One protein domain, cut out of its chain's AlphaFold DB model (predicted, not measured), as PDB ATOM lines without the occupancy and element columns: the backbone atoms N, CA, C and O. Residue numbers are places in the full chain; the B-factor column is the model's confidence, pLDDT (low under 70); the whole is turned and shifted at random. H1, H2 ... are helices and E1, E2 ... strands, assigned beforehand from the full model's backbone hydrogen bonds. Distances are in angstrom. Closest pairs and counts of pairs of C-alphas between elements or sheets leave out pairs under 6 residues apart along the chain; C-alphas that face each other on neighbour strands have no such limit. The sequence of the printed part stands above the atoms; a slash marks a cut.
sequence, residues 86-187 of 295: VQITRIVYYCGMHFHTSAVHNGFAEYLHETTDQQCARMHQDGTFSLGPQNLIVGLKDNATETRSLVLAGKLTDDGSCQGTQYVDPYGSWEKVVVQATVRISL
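What this domain is: This is residues 86 to 187 of the 295 residues of the protein "uncharacterized protein LOC117216011" of Bombus bifarius (UniProt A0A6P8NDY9). A long, twisted sheet, with E2, E1, E7 and E5 side by side, makes the length; near one end E7 bends sharply and its first part, with E6, crosses over the sheet as a hairpin. H1 and the small hairpin E3 and E4 lie towards the other end. The 102 printed residues run E1 E2 H1 E3 E4 E5 E6 E7, mostly strand, with both sheets antiparallel. The whole is compact, radius of gyration of the C-alphas 14.8 A, yet elongated, spanning 45 by 29 by 20 A.

Where its parts are: Find C-alpha 86 at (-2.961, 6.284, 14.105); from there E1 runs to residue 95, 27.2 A. E2, residues 101 to 113, is 26.1 A long and bends by 78 degrees at residue 105. H1 takes residues 117 to 125, 11.9 A, E3 128 to 130, 6.9 A, and E4 136 to 138, 6.4 A. E5, residues 145 to 153, spans 24.3 A, and E6, 165 to 169, 13.3 A. E7, 172 to 187, spans 29.4 A, bends by 131 degrees at residue 175 and ends at C-alpha 187, (-4.471, -1.767, 11.041).

How they stand to each other: Look first at E7, which has E1 on one side and E5 and E6 on the other. N 89 and O 182 are 2.9 A apart, N 148 and O 183 2.9 A, and N 167 and O 174 3.0 A, each within hydrogen-bond range. In the hairpin E1 and E2, N 90 and O 109 are within hydrogen-bond range at 2.8 A. H1, with every O i to N i+4 pair within range, only grazes this sheet with residues 120 to 124. In E3 and E4, N 129 and O 137 are 2.9 A apart.

The domain as a whole: The C-alphas farthest apart, Met 97 and Asn 143, are 45.0 A apart. The printed part has no cut; the link E5 to E6 is long. No printed residue is under 70 in pLDDT.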
ATOM      1  N   VAL A  86      -2.114   5.530  13.177       97.94
ATOM      2  CA  VAL A  86      -2.961   6.284  14.105       97.94
ATOM      3  C   VAL A  86      -2.880   7.757  13.732       97.94
ATOM      4  O   VAL A  86      -1.887   8.420  14.008       97.94
ATOM      5  N   GLN A  87      -3.908   8.279  13.076       98.06
ATOM      6  CA  GLN A  87      -4.013   9.699  12.746       98.06
ATOM      7  C   GLN A  87      -4.890  10.394  13.779       98.06
ATOM      8  O   GLN A  87      -5.982   9.918  14.096       98.06
ATOM      9  N   ILE A  88      -4.416  11.522  14.294       97.19
ATOM     10  CA  ILE A  88      -5.130  12.327  15.278       97.19
ATOM     11  C   ILE A  88      -5.407  13.687  14.664       97.19
ATOM     12  O   ILE A  88      -4.481  14.420  14.326       97.19
ATOM     13  N   THR A  89      -6.685  14.038  14.579       98.25
ATOM     14  CA  THR A  89      -7.137  15.408  14.338       98.25
ATOM     15  C   THR A  89      -7.676  15.945  15.650       98.25
ATOM     16  O   THR A  89      -8.650  15.405  16.176       98.25
ATOM     17  N   ARG A  90      -7.066  16.995  16.198       96.50
ATOM     18  CA  ARG A  90      -7.504  17.603  17.459       96.50
ATOM     19  C   ARG A  90      -7.941  19.048  17.288       96.50
ATOM     20  O   ARG A  90      -7.395  19.785  16.468       96.50
ATOM     21  N   ILE A  91      -8.882  19.453  18.133       97.75
ATOM     22  CA  ILE A  91      -9.335  20.831  18.279       97.75
ATOM     23  C   ILE A  91      -9.343  21.191  19.764       97.75
ATOM     24  O   ILE A  91      -9.946  20.506  20.590       97.75
ATOM     25  N   VAL A  92      -8.649  22.273  20.094       97.94
ATOM     26  CA  VAL A  92      -8.584  22.862  21.427       97.94
ATOM     27  C   VAL A  92      -9.552  24.036  21.472       97.94
ATOM     28  O   VAL A  92      -9.491  24.936  20.631       97.94
ATOM     29  N   TYR A  93     -10.411  24.047  22.483       97.56
ATOM     30  CA  TYR A  93     -11.305  25.156  22.781       97.56
ATOM     31  C   TYR A  93     -11.001  25.701  24.167       97.56
ATOM     32  O   TYR A  93     -10.853  24.939  25.121       97.56
ATOM     33  N   TYR A  94     -10.955  27.021  24.304       97.38
ATOM     34  CA  TYR A  94     -10.990  27.661  25.613       97.38
ATOM     35  C   TYR A  94     -12.386  27.502  26.208       97.38
ATOM     36  O   TYR A  94     -13.371  27.786  25.532       97.38
ATOM     37  N   CYS A  95     -12.461  27.045  27.453       97.00
ATOM     38  CA  CYS A  95     -13.692  26.893  28.216       97.00
ATOM     39  C   CYS A  95     -13.814  28.071  29.191       97.00
ATOM     40  O   CYS A  95     -13.132  28.137  30.219       97.00
ATOM     41  N   GLY A  96     -14.646  29.039  28.816       91.50
ATOM     42  CA  GLY A  96     -14.840  30.297  29.524       91.50
ATOM     43  C   GLY A  96     -15.893  30.244  30.629       91.50
ATOM     44  O   GLY A  96     -16.462  29.203  30.961       91.50
ATOM     45  N   MET A  97     -16.169  31.417  31.206       86.69
ATOM     46  CA  MET A  97     -17.266  31.570  32.165       86.69
ATOM     47  C   MET A  97     -18.602  31.242  31.485       86.69
ATOM     48  O   MET A  97     -18.781  31.541  30.307       86.69
ATOM     49  N   HIS A  98     -19.525  30.627  32.231       87.75
ATOM     50  CA  HIS A  98     -20.821  30.144  31.726       87.75
ATOM     51  C   HIS A  98     -20.732  29.049  30.649       87.75
ATOM     52  O   HIS A  98     -21.646  28.906  29.844       87.75
ATOM     53  N   PHE A  99     -19.646  28.266  30.644       90.25
ATOM     54  CA  PHE A  99     -19.448  27.122  29.743       90.25
ATOM     55  C   PHE A  99     -19.342  27.478  28.250       90.25
ATOM     56  O   PHE A  99     -19.463  26.613  27.386       90.25
ATOM     57  N   HIS A 100     -19.073  28.746  27.925       89.25
ATOM     58  CA  HIS A 100     -18.835  29.158  26.545       89.25
ATOM     59  C   HIS A 100     -17.502  28.617  26.026       89.25
ATOM     60  O   HIS A 100     -16.468  28.758  26.683       89.25
ATOM     61  N   THR A 101     -17.519  28.060  24.816       93.44
ATOM     62  CA  THR A 101     -16.311  27.634  24.110       93.44
ATOM     63  C   THR A 101     -15.866  28.694  23.105       93.44
ATOM     64  O   THR A 101     -16.677  29.294  22.401       93.44
ATOM     65  N   SER A 102     -14.560  28.938  23.023       95.12
ATOM     66  CA  SER A 102     -13.972  29.823  22.012       95.12
ATOM     67  C   SER A 102     -12.712  29.217  21.409       95.12
ATOM     68  O   SER A 102     -11.995  28.456  22.062       95.12
ATOM     69  N   ALA A 103     -12.428  29.559  20.154       96.00
ATOM     70  CA  ALA A 103     -11.202  29.131  19.491       96.00
ATOM     71  C   ALA A 103      -9.963  29.695  20.205       96.00
ATOM     72  O   ALA A 103      -9.990  30.801  20.746       96.00
ATOM     73  N   VAL A 104      -8.869  28.936  20.172       96.62
ATOM     74  CA  VAL A 104      -7.557  29.365  20.670       96.62
ATOM     75  C   VAL A 104      -6.532  29.352  19.546       96.62
ATOM     76  O   VAL A 104      -6.654  28.607  18.570       96.62
ATOM     77  N   HIS A 105      -5.491  30.166  19.699       95.50
ATOM     78  CA  HIS A 105      -4.338  30.146  18.805       95.50
ATOM     79  C   HIS A 105      -3.712  28.739  18.768       95.50
ATOM     80  O   HIS A 105      -3.544  28.126  19.820       95.50
ATOM     81  N   ASN A 106      -3.381  28.224  17.578       95.56
ATOM     82  CA  ASN A 106      -2.889  26.851  17.353       95.56
ATOM     83  C   ASN A 106      -3.805  25.734  17.907       95.56
ATOM     84  O   ASN A 106      -3.357  24.621  18.201       95.56
ATOM     85  N   GLY A 107      -5.105  26.015  18.046       95.56
ATOM     86  CA  GLY A 107      -6.054  25.057  18.604       95.56
ATOM     87  C   GLY A 107      -6.337  23.856  17.701       95.56
ATOM     88  O   GLY A 107      -6.685  22.796  18.208       95.56
ATOM     89  N   PHE A 108      -6.142  23.976  16.388       97.31
ATOM     90  CA  PHE A 108      -6.306  22.876  15.436       97.31
ATOM     91  C   PHE A 108      -4.956  22.241  15.084       97.31
ATOM     92  O   PHE A 108      -4.006  22.962  14.781       97.31
ATOM     93  N   ALA A 109      -4.884  20.909  15.079       97.06
ATOM     94  CA  ALA A 109      -3.740  20.171  14.547       97.06
ATOM     95  C   ALA A 109      -4.166  18.801  14.005       97.06
ATOM     96  O   ALA A 109      -5.061  18.158  14.556       97.06
ATOM     97  N   GLU A 110      -3.478  18.341  12.961       96.88
ATOM     98  CA  GLU A 110      -3.560  16.973  12.458       96.88
ATOM     99  C   GLU A 110      -2.155  16.378  12.390       96.88
ATOM    100  O   GLU A 110      -1.230  17.017  11.886       96.88
ATOM    101  N   TYR A 111      -1.987  15.168  12.918       95.81
ATOM    102  CA  TYR A 111      -0.693  14.501  12.935       95.81
ATOM    103  C   TYR A 111      -0.818  12.982  12.986       95.81
ATOM    104  O   TYR A 111      -1.827  12.417  13.415       95.81
ATOM    105  N   LEU A 112       0.250  12.317  12.550       96.88
ATOM    106  CA  LEU A 112       0.445  10.896  12.779       96.88
ATOM    107  C   LEU A 112       0.968  10.697  14.203       96.88
ATOM    108  O   LEU A 112       1.969  11.292  14.595       96.88
ATOM    109  N   HIS A 113       0.283   9.869  14.980       95.56
ATOM    110  CA  HIS A 113       0.714   9.492  16.313       95.56
ATOM    111  C   HIS A 113       1.761   8.384  16.240       95.56
ATOM    112  O   HIS A 113       1.534   7.332  15.632       95.56
ATOM    113  N   GLU A 114       2.891   8.620  16.899       94.88
ATOM    114  CA  GLU A 114       3.943   7.625  17.044       94.88
ATOM    115  C   GLU A 114       3.435   6.414  17.821       94.88
ATOM    116  O   GLU A 114       3.001   6.521  18.965       94.88
ATOM    117  N   THR A 115       3.466   5.255  17.172       95.19
ATOM    118  CA  THR A 115       3.006   3.994  17.749       95.19
ATOM    119  C   THR A 115       4.200   3.074  17.867       95.19
ATOM    120  O   THR A 115       4.798   2.776  16.852       95.19
ATOM    121  N   THR A 116       4.524   2.594  19.064       96.25
ATOM    122  CA  THR A 116       5.599   1.603  19.272       96.25
ATOM    123  C   THR A 116       5.224   0.211  18.750       96.25
ATOM    124  O   THR A 116       4.039  -0.108  18.635       96.25
ATOM    125  N   ASP A 117       6.212  -0.671  18.539       96.31
ATOM    126  CA  ASP A 117       5.961  -2.079  18.166       96.31
ATOM    127  C   ASP A 117       5.019  -2.761  19.169       96.31
ATOM    128  O   ASP A 117       4.047  -3.401  18.780       96.31
ATOM    129  N   GLN A 118       5.218  -2.546  20.474       96.06
ATOM    130  CA  GLN A 118       4.356  -3.141  21.498       96.06
ATOM    131  C   GLN A 118       2.911  -2.628  21.421       96.06
ATOM    132  O   GLN A 118       1.973  -3.411  21.572       96.06
ATOM    133  N   GLN A 119       2.709  -1.326  21.197       96.69
ATOM    134  CA  GLN A 119       1.363  -0.774  21.019       96.69
ATOM    135  C   GLN A 119       0.718  -1.307  19.741       96.69
ATOM    136  O   GLN A 119      -0.450  -1.690  19.772       96.69
ATOM    137  N   CYS A 120       1.473  -1.381  18.643       97.56
ATOM    138  CA  CYS A 120       0.992  -1.954  17.394       97.56
ATOM    139  C   CYS A 120       0.619  -3.432  17.571       97.56
ATOM    140  O   CYS A 120      -0.470  -3.847  17.190       97.56
ATOM    141  N   ALA A 121       1.453  -4.210  18.261       97.00
ATOM    142  CA  ALA A 121       1.178  -5.601  18.589       97.00
ATOM    143  C   ALA A 121      -0.129  -5.767  19.377       97.00
ATOM    144  O   ALA A 121      -0.949  -6.594  18.993       97.00
ATOM    145  N   ARG A 122      -0.359  -4.957  20.421       96.94
ATOM    146  CA  ARG A 122      -1.610  -4.991  21.205       96.94
ATOM    147  C   ARG A 122      -2.834  -4.597  20.388       96.94
ATOM    148  O   ARG A 122      -3.903  -5.164  20.586       96.94
ATOM    149  N   MET A 123      -2.692  -3.660  19.451       97.88
ATOM    150  CA  MET A 123      -3.789  -3.300  18.555       97.88
ATOM    151  C   MET A 123      -4.214  -4.472  17.668       97.88
ATOM    152  O   MET A 123      -5.411  -4.684  17.513       97.88
ATOM    153  N   HIS A 124      -3.255  -5.242  17.145       97.81
ATOM    154  CA  HIS A 124      -3.536  -6.434  16.331       97.81
ATOM    155  C   HIS A 124      -3.997  -7.639  17.173       97.81
ATOM    156  O   HIS A 124      -4.898  -8.370  16.785       97.81
ATOM    157  N   GLN A 125      -3.396  -7.862  18.347       96.44
ATOM    158  CA  GLN A 125      -3.654  -9.051  19.177       96.44
ATOM    159  C   GLN A 125      -4.885  -8.903  20.073       96.44
ATOM    160  O   GLN A 125      -5.733  -9.791  20.117       96.44
ATOM    161  N   ASP A 126      -4.977  -7.780  20.784       97.25
ATOM    162  CA  ASP A 126      -6.004  -7.544  21.801       97.25
ATOM    163  C   ASP A 126      -7.150  -6.675  21.264       97.25
ATOM    164  O   ASP A 126      -8.189  -6.536  21.910       97.25
ATOM    165  N   GLY A 127      -6.962  -6.027  20.109       97.31
ATOM    166  CA  GLY A 127      -7.920  -5.063  19.574       97.31
ATOM    167  C   GLY A 127      -8.014  -3.789  20.419       97.31
ATOM    168  O   GLY A 127      -9.075  -3.154  20.451       97.31
ATOM    169  N   THR A 128      -6.946  -3.424  21.145       96.75
ATOM    170  CA  THR A 128      -6.950  -2.283  22.076       96.75
ATOM    171  C   THR A 128      -5.830  -1.277  21.826       96.75
ATOM    172  O   THR A 128      -4.719  -1.628  21.435       96.75
ATOM    173  N   PHE A 129      -6.120  -0.002  22.089       96.38
ATOM    174  CA  PHE A 129      -5.162   1.099  22.008       96.38
ATOM    175  C   PHE A 129      -5.434   2.131  23.102       96.38
ATOM    176  O   PHE A 129      -6.557   2.610  23.238       96.38
ATOM    177  N   SER A 130      -4.410   2.499  23.876       93.62
ATOM    178  CA  SER A 130      -4.531   3.515  24.927       93.62
ATOM    179  C   SER A 130      -3.878   4.815  24.482       93.62
ATOM    180  O   SER A 130      -2.662   4.859  24.286       93.62
ATOM    181  N   LEU A 131      -4.669   5.880  24.380       91.31
ATOM    182  CA  LEU A 131      -4.198   7.223  24.058       91.31
ATOM    183  C   LEU A 131      -4.126   8.071  25.337       91.31
ATOM    184  O   LEU A 131      -5.028   8.838  25.677       91.31
ATOM    185  N   GLY A 132      -3.039   7.884  26.084       85.19
ATOM    186  CA  GLY A 132      -2.923   8.389  27.451       85.19
ATOM    187  C   GLY A 132      -3.694   7.524  28.462       85.19
ATOM    188  O   GLY A 132      -4.185   6.450  28.110       85.19
ATOM    189  N   PRO A 133      -3.787   7.957  29.731       79.75
ATOM    190  CA  PRO A 133      -4.270   7.116  30.831       79.75
ATOM    191  C   PRO A 133      -5.792   6.924  30.881       79.75
ATOM    192  O   PRO A 133      -6.254   5.970  31.495       79.75
ATOM    193  N   GLN A 134      -6.575   7.824  30.279       83.44
ATOM    194  CA  GLN A 134      -8.044   7.813  30.392       83.44
ATOM    195  C   GLN A 134      -8.758   7.377  29.107       83.44
ATOM    196  O   GLN A 134      -9.944   7.067  29.152       83.44
ATOM    197  N   ASN A 135      -8.056   7.327  27.972       91.19
ATOM    198  CA  ASN A 135      -8.667   7.026  26.678       91.19
ATOM    199  C   ASN A 135      -8.242   5.640  26.199       91.19
ATOM    200  O   ASN A 135      -7.281   5.503  25.443       91.19
ATOM    201  N   LEU A 136      -8.971   4.617  26.643       94.88
ATOM    202  CA  LEU A 136      -8.843   3.258  26.126       94.88
ATOM    203  C   LEU A 136      -9.823   3.053  24.966       94.88
ATOM    204  O   LEU A 136     -11.038   3.110  25.142       94.88
ATOM    205  N   ILE A 137      -9.286   2.784  23.784       95.94
ATOM    206  CA  ILE A 137     -10.038   2.368  22.603       95.94
ATOM    207  C   ILE A 137     -10.005   0.842  22.543       95.94
ATOM    208  O   ILE A 137      -8.944   0.235  22.672       95.94
ATOM    209  N   VAL A 138     -11.171   0.231  22.343       96.12
ATOM    210  CA  VAL A 138     -11.349  -1.223  22.264       96.12
ATOM    211  C   VAL A 138     -12.131  -1.614  21.015       96.12
ATOM    212  O   VAL A 138     -12.858  -0.794  20.438       96.12
ATOM    213  N   GLY A 139     -12.018  -2.887  20.639       96.19
ATOM    214  CA  GLY A 139     -12.750  -3.475  19.520       96.19
ATOM    215  C   GLY A 139     -12.138  -3.177  18.154       96.19
ATOM    216  O   GLY A 139     -12.857  -3.254  17.163       96.19
ATOM    217  N   LEU A 140     -10.847  -2.835  18.104       97.75
ATOM    218  CA  LEU A 140     -10.113  -2.686  16.849       97.75
ATOM    219  C   LEU A 140     -10.005  -4.040  16.143       97.75
ATOM    220  O   LEU A 140      -9.858  -5.077  16.790       97.75
ATOM    221  N   LYS A 141     -10.078  -4.016  14.812       96.81
ATOM    222  CA  LYS A 141      -9.996  -5.207  13.965       96.81
ATOM    223  C   LYS A 141      -8.827  -5.105  13.001       96.81
ATOM    224  O   LYS A 141      -8.567  -4.035  12.445       96.81
ATOM    225  N   ASP A 142      -8.195  -6.239  12.746       95.69
ATOM    226  CA  ASP A 142      -7.179  -6.359  11.708       95.69
ATOM    227  C   ASP A 142      -7.757  -6.072  10.320       95.69
ATOM    228  O   ASP A 142      -8.901  -6.417  10.011       95.69
ATOM    229  N   ASN A 143      -6.931  -5.465   9.464       96.50
ATOM    230  CA  ASN A 143      -7.275  -5.090   8.090       96.50
ATOM    231  C   ASN A 143      -8.507  -4.173   7.989       96.50
ATOM    232  O   ASN A 143      -9.230  -4.195   6.990       96.50
ATOM    233  N   ALA A 144      -8.735  -3.356   9.015       97.12
ATOM    234  CA  ALA A 144      -9.824  -2.397   9.078       97.12
ATOM    235  C   ALA A 144      -9.323  -1.003   9.464       97.12
ATOM    236  O   ALA A 144      -8.270  -0.826  10.085       97.12
ATOM    237  N   THR A 145     -10.127  -0.006   9.103       97.88
ATOM    238  CA  THR A 145      -9.968   1.372   9.560       97.88
ATOM    239  C   THR A 145     -11.159   1.751  10.416       97.88
ATOM    240  O   THR A 145     -12.303   1.659   9.974       97.88
ATOM    241  N   GLU A 146     -10.886   2.238  11.618       96.81
ATOM    242  CA  GLU A 146     -11.898   2.695  12.551       96.81
ATOM    243  C   GLU A 146     -11.624   4.120  13.007       96.81
ATOM    244  O   GLU A 146     -10.480   4.545  13.155       96.81
ATOM    245  N   THR A 147     -12.699   4.856  13.262       97.25
ATOM    246  CA  THR A 147     -12.631   6.228  13.757       97.25
ATOM    247  C   THR A 147     -13.340   6.313  15.102       97.25
ATOM    248  O   THR A 147     -14.403   5.712  15.286       97.25
ATOM    249  N   ARG A 148     -12.757   7.048  16.051       95.56
ATOM    250  CA  ARG A 148     -13.342   7.334  17.366       95.56
ATOM    251  C   ARG A 148     -13.189   8.811  17.699       95.56
ATOM    252  O   ARG A 148     -12.139   9.395  17.441       95.56
ATOM    253  N   SER A 149     -14.218   9.394  18.302       94.94
ATOM    254  CA  SER A 149     -14.158  10.738  18.876       94.94
ATOM    255  C   SER A 149     -13.983  10.638  20.386       94.94
ATOM    256  O   SER A 149     -14.645   9.827  21.030       94.94
ATOM    257  N   LEU A 150     -13.078  11.438  20.944       94.62
ATOM    258  CA  LEU A 150     -12.723  11.406  22.360       94.62
ATOM    259  C   LEU A 150     -12.286  12.778  22.873       94.62
ATOM    260  O   LEU A 150     -11.986  13.687  22.097       94.62
ATOM    261  N   VAL A 151     -12.253  12.922  24.198       94.75
ATOM    262  CA  VAL A 151     -11.785  14.131  24.884       94.75
ATOM    263  C   VAL A 151     -10.406  13.842  25.473       94.75
ATOM    264  O   VAL A 151     -10.266  13.041  26.391       94.75
ATOM    265  N   LEU A 152      -9.368  14.478  24.928       94.38
ATOM    266  CA  LEU A 152      -7.984  14.294  25.378       94.38
ATOM    267  C   LEU A 152      -7.707  14.998  26.707       94.38
ATOM    268  O   LEU A 152      -6.888  14.526  27.492       94.38
ATOM    269  N   ALA A 153      -8.364  16.135  26.942       95.25
ATOM    270  CA  ALA A 153      -8.198  16.931  28.147       95.25
ATOM    271  C   ALA A 153      -9.444  17.775  28.434       95.25
ATOM    272  O   ALA A 153     -10.140  18.224  27.522       95.25
ATOM    273  N   GLY A 154      -9.689  18.015  29.720       94.62
ATOM    274  CA  GLY A 154     -10.880  18.700  30.210       94.62
ATOM    275  C   GLY A 154     -12.085  17.763  30.253       94.62
ATOM    276  O   GLY A 154     -11.949  16.551  30.092       94.62
ATOM    277  N   LYS A 155     -13.267  18.318  30.511       94.75
ATOM    278  CA  LYS A 155     -14.526  17.565  30.494       94.75
ATOM    279  C   LYS A 155     -15.565  18.292  29.663       94.75
ATOM    280  O   LYS A 155     -15.661  19.516  29.729       94.75
ATOM    281  N   LEU A 156     -16.331  17.508  28.921       93.44
ATOM    282  CA  LEU A 156     -17.530  17.924  28.211       93.44
ATOM    283  C   LEU A 156     -18.665  17.027  28.687       93.44
ATOM    284  O   LEU A 156     -18.468  15.820  28.839       93.44
ATOM    285  N   THR A 157     -19.814  17.624  28.952       92.69
ATOM    286  CA  THR A 157     -21.024  16.926  29.386       92.69
ATOM    287  C   THR A 157     -22.127  17.094  28.345       92.69
ATOM    288  O   THR A 157     -22.105  18.029  27.544       92.69
ATOM    289  N   ASP A 158     -23.096  16.178  28.347       91.44
ATOM    290  CA  ASP A 158     -24.156  16.118  27.327       91.44
ATOM    291  C   ASP A 158     -25.104  17.333  27.351       91.44
ATOM    292  O   ASP A 158     -25.793  17.610  26.372       91.44
ATOM    293  N   ASP A 159     -25.123  18.084  28.456       91.69
ATOM    294  CA  ASP A 159     -25.855  19.346  28.619       91.69
ATOM    295  C   ASP A 159     -25.142  20.556  27.980       91.69
ATOM    296  O   ASP A 159     -25.662  21.671  28.019       91.69
ATOM    297  N   GLY A 160     -23.955  20.350  27.399       86.19
ATOM    298  CA  GLY A 160     -23.133  21.400  26.802       86.19
ATOM    299  C   GLY A 160     -22.217  22.124  27.791       86.19
ATOM    300  O   GLY A 160     -21.522  23.057  27.385       86.19
ATOM    301  N   SER A 161     -22.172  21.707  29.062       94.31
ATOM    302  CA  SER A 161     -21.232  22.270  30.030       94.31
ATOM    303  C   SER A 161     -19.791  21.814  29.742       94.31
ATOM    304  O   SER A 161     -19.534  20.716  29.238       94.31
ATOM    305  N   CYS A 162     -18.817  22.669  30.067       95.50
ATOM    306  CA  CYS A 162     -17.396  22.371  29.902       95.50
ATOM    307  C   CYS A 162     -16.605  22.640  31.187       95.50
ATOM    308  O   CYS A 162     -16.891  23.568  31.942       95.50
ATOM    309  N   GLN A 163     -15.568  21.840  31.426       96.56
ATOM    310  CA  GLN A 163     -14.579  22.096  32.470       96.56
ATOM    311  C   GLN A 163     -13.186  22.099  31.847       96.56
ATOM    312  O   GLN A 163     -12.659  21.052  31.465       96.56
ATOM    313  N   GLY A 164     -12.600  23.292  31.745       96.00
ATOM    314  CA  GLY A 164     -11.261  23.476  31.204       96.00
ATOM    315  C   GLY A 164     -10.163  22.975  32.146       96.00
ATOM    316  O   GLY A 164     -10.277  23.079  33.367       96.00
ATOM    317  N   THR A 165      -9.074  22.481  31.570       96.19
ATOM    318  CA  THR A 165      -7.838  22.104  32.270       96.19
ATOM    319  C   THR A 165      -6.625  22.709  31.560       96.19
ATOM    320  O   THR A 165      -6.764  23.365  30.526       96.19
ATOM    321  N   GLN A 166      -5.431  22.520  32.114       96.75
ATOM    322  CA  GLN A 166      -4.188  22.778  31.396       96.75
ATOM    323  C   GLN A 166      -3.899  21.638  30.412       96.75
ATOM    324  O   GLN A 166      -4.056  20.465  30.756       96.75
ATOM    325  N   TYR A 167      -3.470  21.983  29.201       95.62
ATOM    326  CA  TYR A 167      -3.068  21.026  28.174       95.62
ATOM    327  C   TYR A 167      -1.818  21.516  27.450       95.62
ATOM    328  O   TYR A 167      -1.698  22.702  27.142       95.62
ATOM    329  N   VAL A 168      -0.901  20.592  27.177       95.19
ATOM    330  CA  VAL A 168       0.369  20.869  26.503       95.19
ATOM    331  C   VAL A 168       0.633  19.771  25.491       95.19
ATOM    332  O   VAL A 168       0.479  18.588  25.799       95.19
ATOM    333  N   ASP A 169       1.067  20.171  24.303       92.88
ATOM    334  CA  ASP A 169       1.561  19.273  23.270       92.88
ATOM    335  C   ASP A 169       2.646  19.970  22.418       92.88
ATOM    336  O   ASP A 169       2.984  21.128  22.683       92.88
ATOM    337  N   PRO A 170       3.230  19.308  21.400       93.62
ATOM    338  CA  PRO A 170       4.288  19.904  20.579       93.62
ATOM    339  C   PRO A 170       3.918  21.207  19.847       93.62
ATOM    340  O   PRO A 170       4.814  21.901  19.372       93.62
ATOM    341  N   TYR A 171       2.633  21.556  19.736       93.81
ATOM    342  CA  TYR A 171       2.164  22.739  19.009       93.81
ATOM    343  C   TYR A 171       1.809  23.915  19.931       93.81
ATOM    344  O   TYR A 171       1.549  25.022  19.438       93.81
ATOM    345  N   GLY A 172       1.772  23.704  21.250       95.06
ATOM    346  CA  GLY A 172       1.500  24.771  22.203       95.06
ATOM    347  C   GLY A 172       1.165  24.318  23.621       95.06
ATOM    348  O   GLY A 172       1.126  23.138  23.963       95.06
ATOM    349  N   SER A 173       0.915  25.321  24.458       97.12
ATOM    350  CA  SER A 173       0.447  25.176  25.832       97.12
ATOM    351  C   SER A 173      -0.757  26.084  26.017       97.12
ATOM    352  O   SER A 173      -0.721  27.252  25.623       97.12
ATOM    353  N   TRP A 174      -1.818  25.548  26.609       97.50
ATOM    354  CA  TRP A 174      -3.052  26.278  26.853       97.50
ATOM    355  C   TRP A 174      -3.575  26.010  28.258       97.50
ATOM    356  O   TRP A 174      -3.419  24.923  28.818       97.50
ATOM    357  N   GLU A 175      -4.264  27.003  28.805       96.69
ATOM    358  CA  GLU A 175      -4.918  26.929  30.104       96.69
ATOM    359  C   GLU A 175      -6.429  27.083  29.957       96.69
ATOM    360  O   GLU A 175      -6.912  27.790  29.071       96.69
ATOM    361  N   LYS A 176      -7.175  26.436  30.864       96.50
ATOM    362  CA  LYS A 176      -8.647  26.413  30.876       96.50
ATOM    363  C   LYS A 176      -9.231  25.951  29.537       96.50
ATOM    364  O   LYS A 176     -10.203  26.519  29.047       96.50
ATOM    365  N   VAL A 177      -8.662  24.898  28.957       97.50
ATOM    366  CA  VAL A 177      -9.111  24.344  27.676       97.50
ATOM    367  C   VAL A 177      -9.764  22.977  27.807       97.50
ATOM    368  O   VAL A 177      -9.469  22.208  28.722       97.50
ATOM    369  N   VAL A 178     -10.636  22.676  26.851       97.06
ATOM    370  CA  VAL A 178     -11.117  21.331  26.537       97.06
ATOM    371  C   VAL A 178     -10.558  20.927  25.177       97.06
ATOM    372  O   VAL A 178     -10.471  21.751  24.264       97.06
ATOM    373  N   VAL A 179     -10.144  19.671  25.041       96.31
ATOM    374  CA  VAL A 179      -9.482  19.172  23.830       96.31
ATOM    375  C   VAL A 179     -10.267  17.997  23.291       96.31
ATOM    376  O   VAL A 179     -10.271  16.923  23.888       96.31
ATOM    377  N   GLN A 180     -10.920  18.200  22.154       96.06
ATOM    378  CA  GLN A 180     -11.599  17.137  21.425       96.06
ATOM    379  C   GLN A 180     -10.668  16.595  20.349       96.06
ATOM    380  O   GLN A 180      -9.936  17.350  19.710       96.06
ATOM    381  N   ALA A 181     -10.702  15.287  20.134       96.75
ATOM    382  CA  ALA A 181      -9.942  14.645  19.080       96.75
ATOM    383  C   ALA A 181     -10.771  13.593  18.355       96.75
ATOM    384  O   ALA A 181     -11.562  12.865  18.955       96.75
ATOM    385  N   THR A 182     -10.522  13.496  17.057       98.06
ATOM    386  CA  THR A 182     -10.925  12.378  16.220       98.06
ATOM    387  C   THR A 182      -9.680  11.554  15.937       98.06
ATOM    388  O   THR A 182      -8.709  12.052  15.370       98.06
ATOM    389  N   VAL A 183      -9.711  10.294  16.355       97.88
ATOM    390  CA  VAL A 183      -8.624   9.336  16.169       97.88
ATOM    391  C   VAL A 183      -9.049   8.341  15.106       97.88
ATOM    392  O   VAL A 183     -10.027   7.617  15.288       97.88
ATOM    393  N   ARG A 184      -8.321   8.321  13.991       98.38
ATOM    394  CA  ARG A 184      -8.505   7.378  12.891       98.38
ATOM    395  C   ARG A 184      -7.381   6.348  12.935       98.38
ATOM    396  O   ARG A 184      -6.223   6.688  12.717       98.38
ATOM    397  N   ILE A 185      -7.732   5.102  13.221       98.38
ATOM    398  CA  ILE A 185      -6.805   3.982  13.389       98.38
ATOM    399  C   ILE A 185      -6.984   3.043  12.205       98.38
ATOM    400  O   ILE A 185      -8.099   2.606  11.942       98.38
ATOM    401  N   SER A 186      -5.908   2.737  11.486       98.25
ATOM    402  CA  SER A 186      -5.895   1.720  10.431       98.25
ATOM    403  C   SER A 186      -4.869   0.651  10.769       98.25
ATOM    404  O   SER A 186      -3.699   0.972  10.987       98.25
ATOM    405  N   LEU A 187      -5.316  -0.601  10.806       98.31
ATOM    406  CA  LEU A 187      -4.471  -1.767  11.041       98.31
ATOM    407  C   LEU A 187      -4.394  -2.583   9.757       98.31
ATOM    408  O   LEU A 187      -5.425  -2.870   9.150       98.31
TER     409      LEU A 187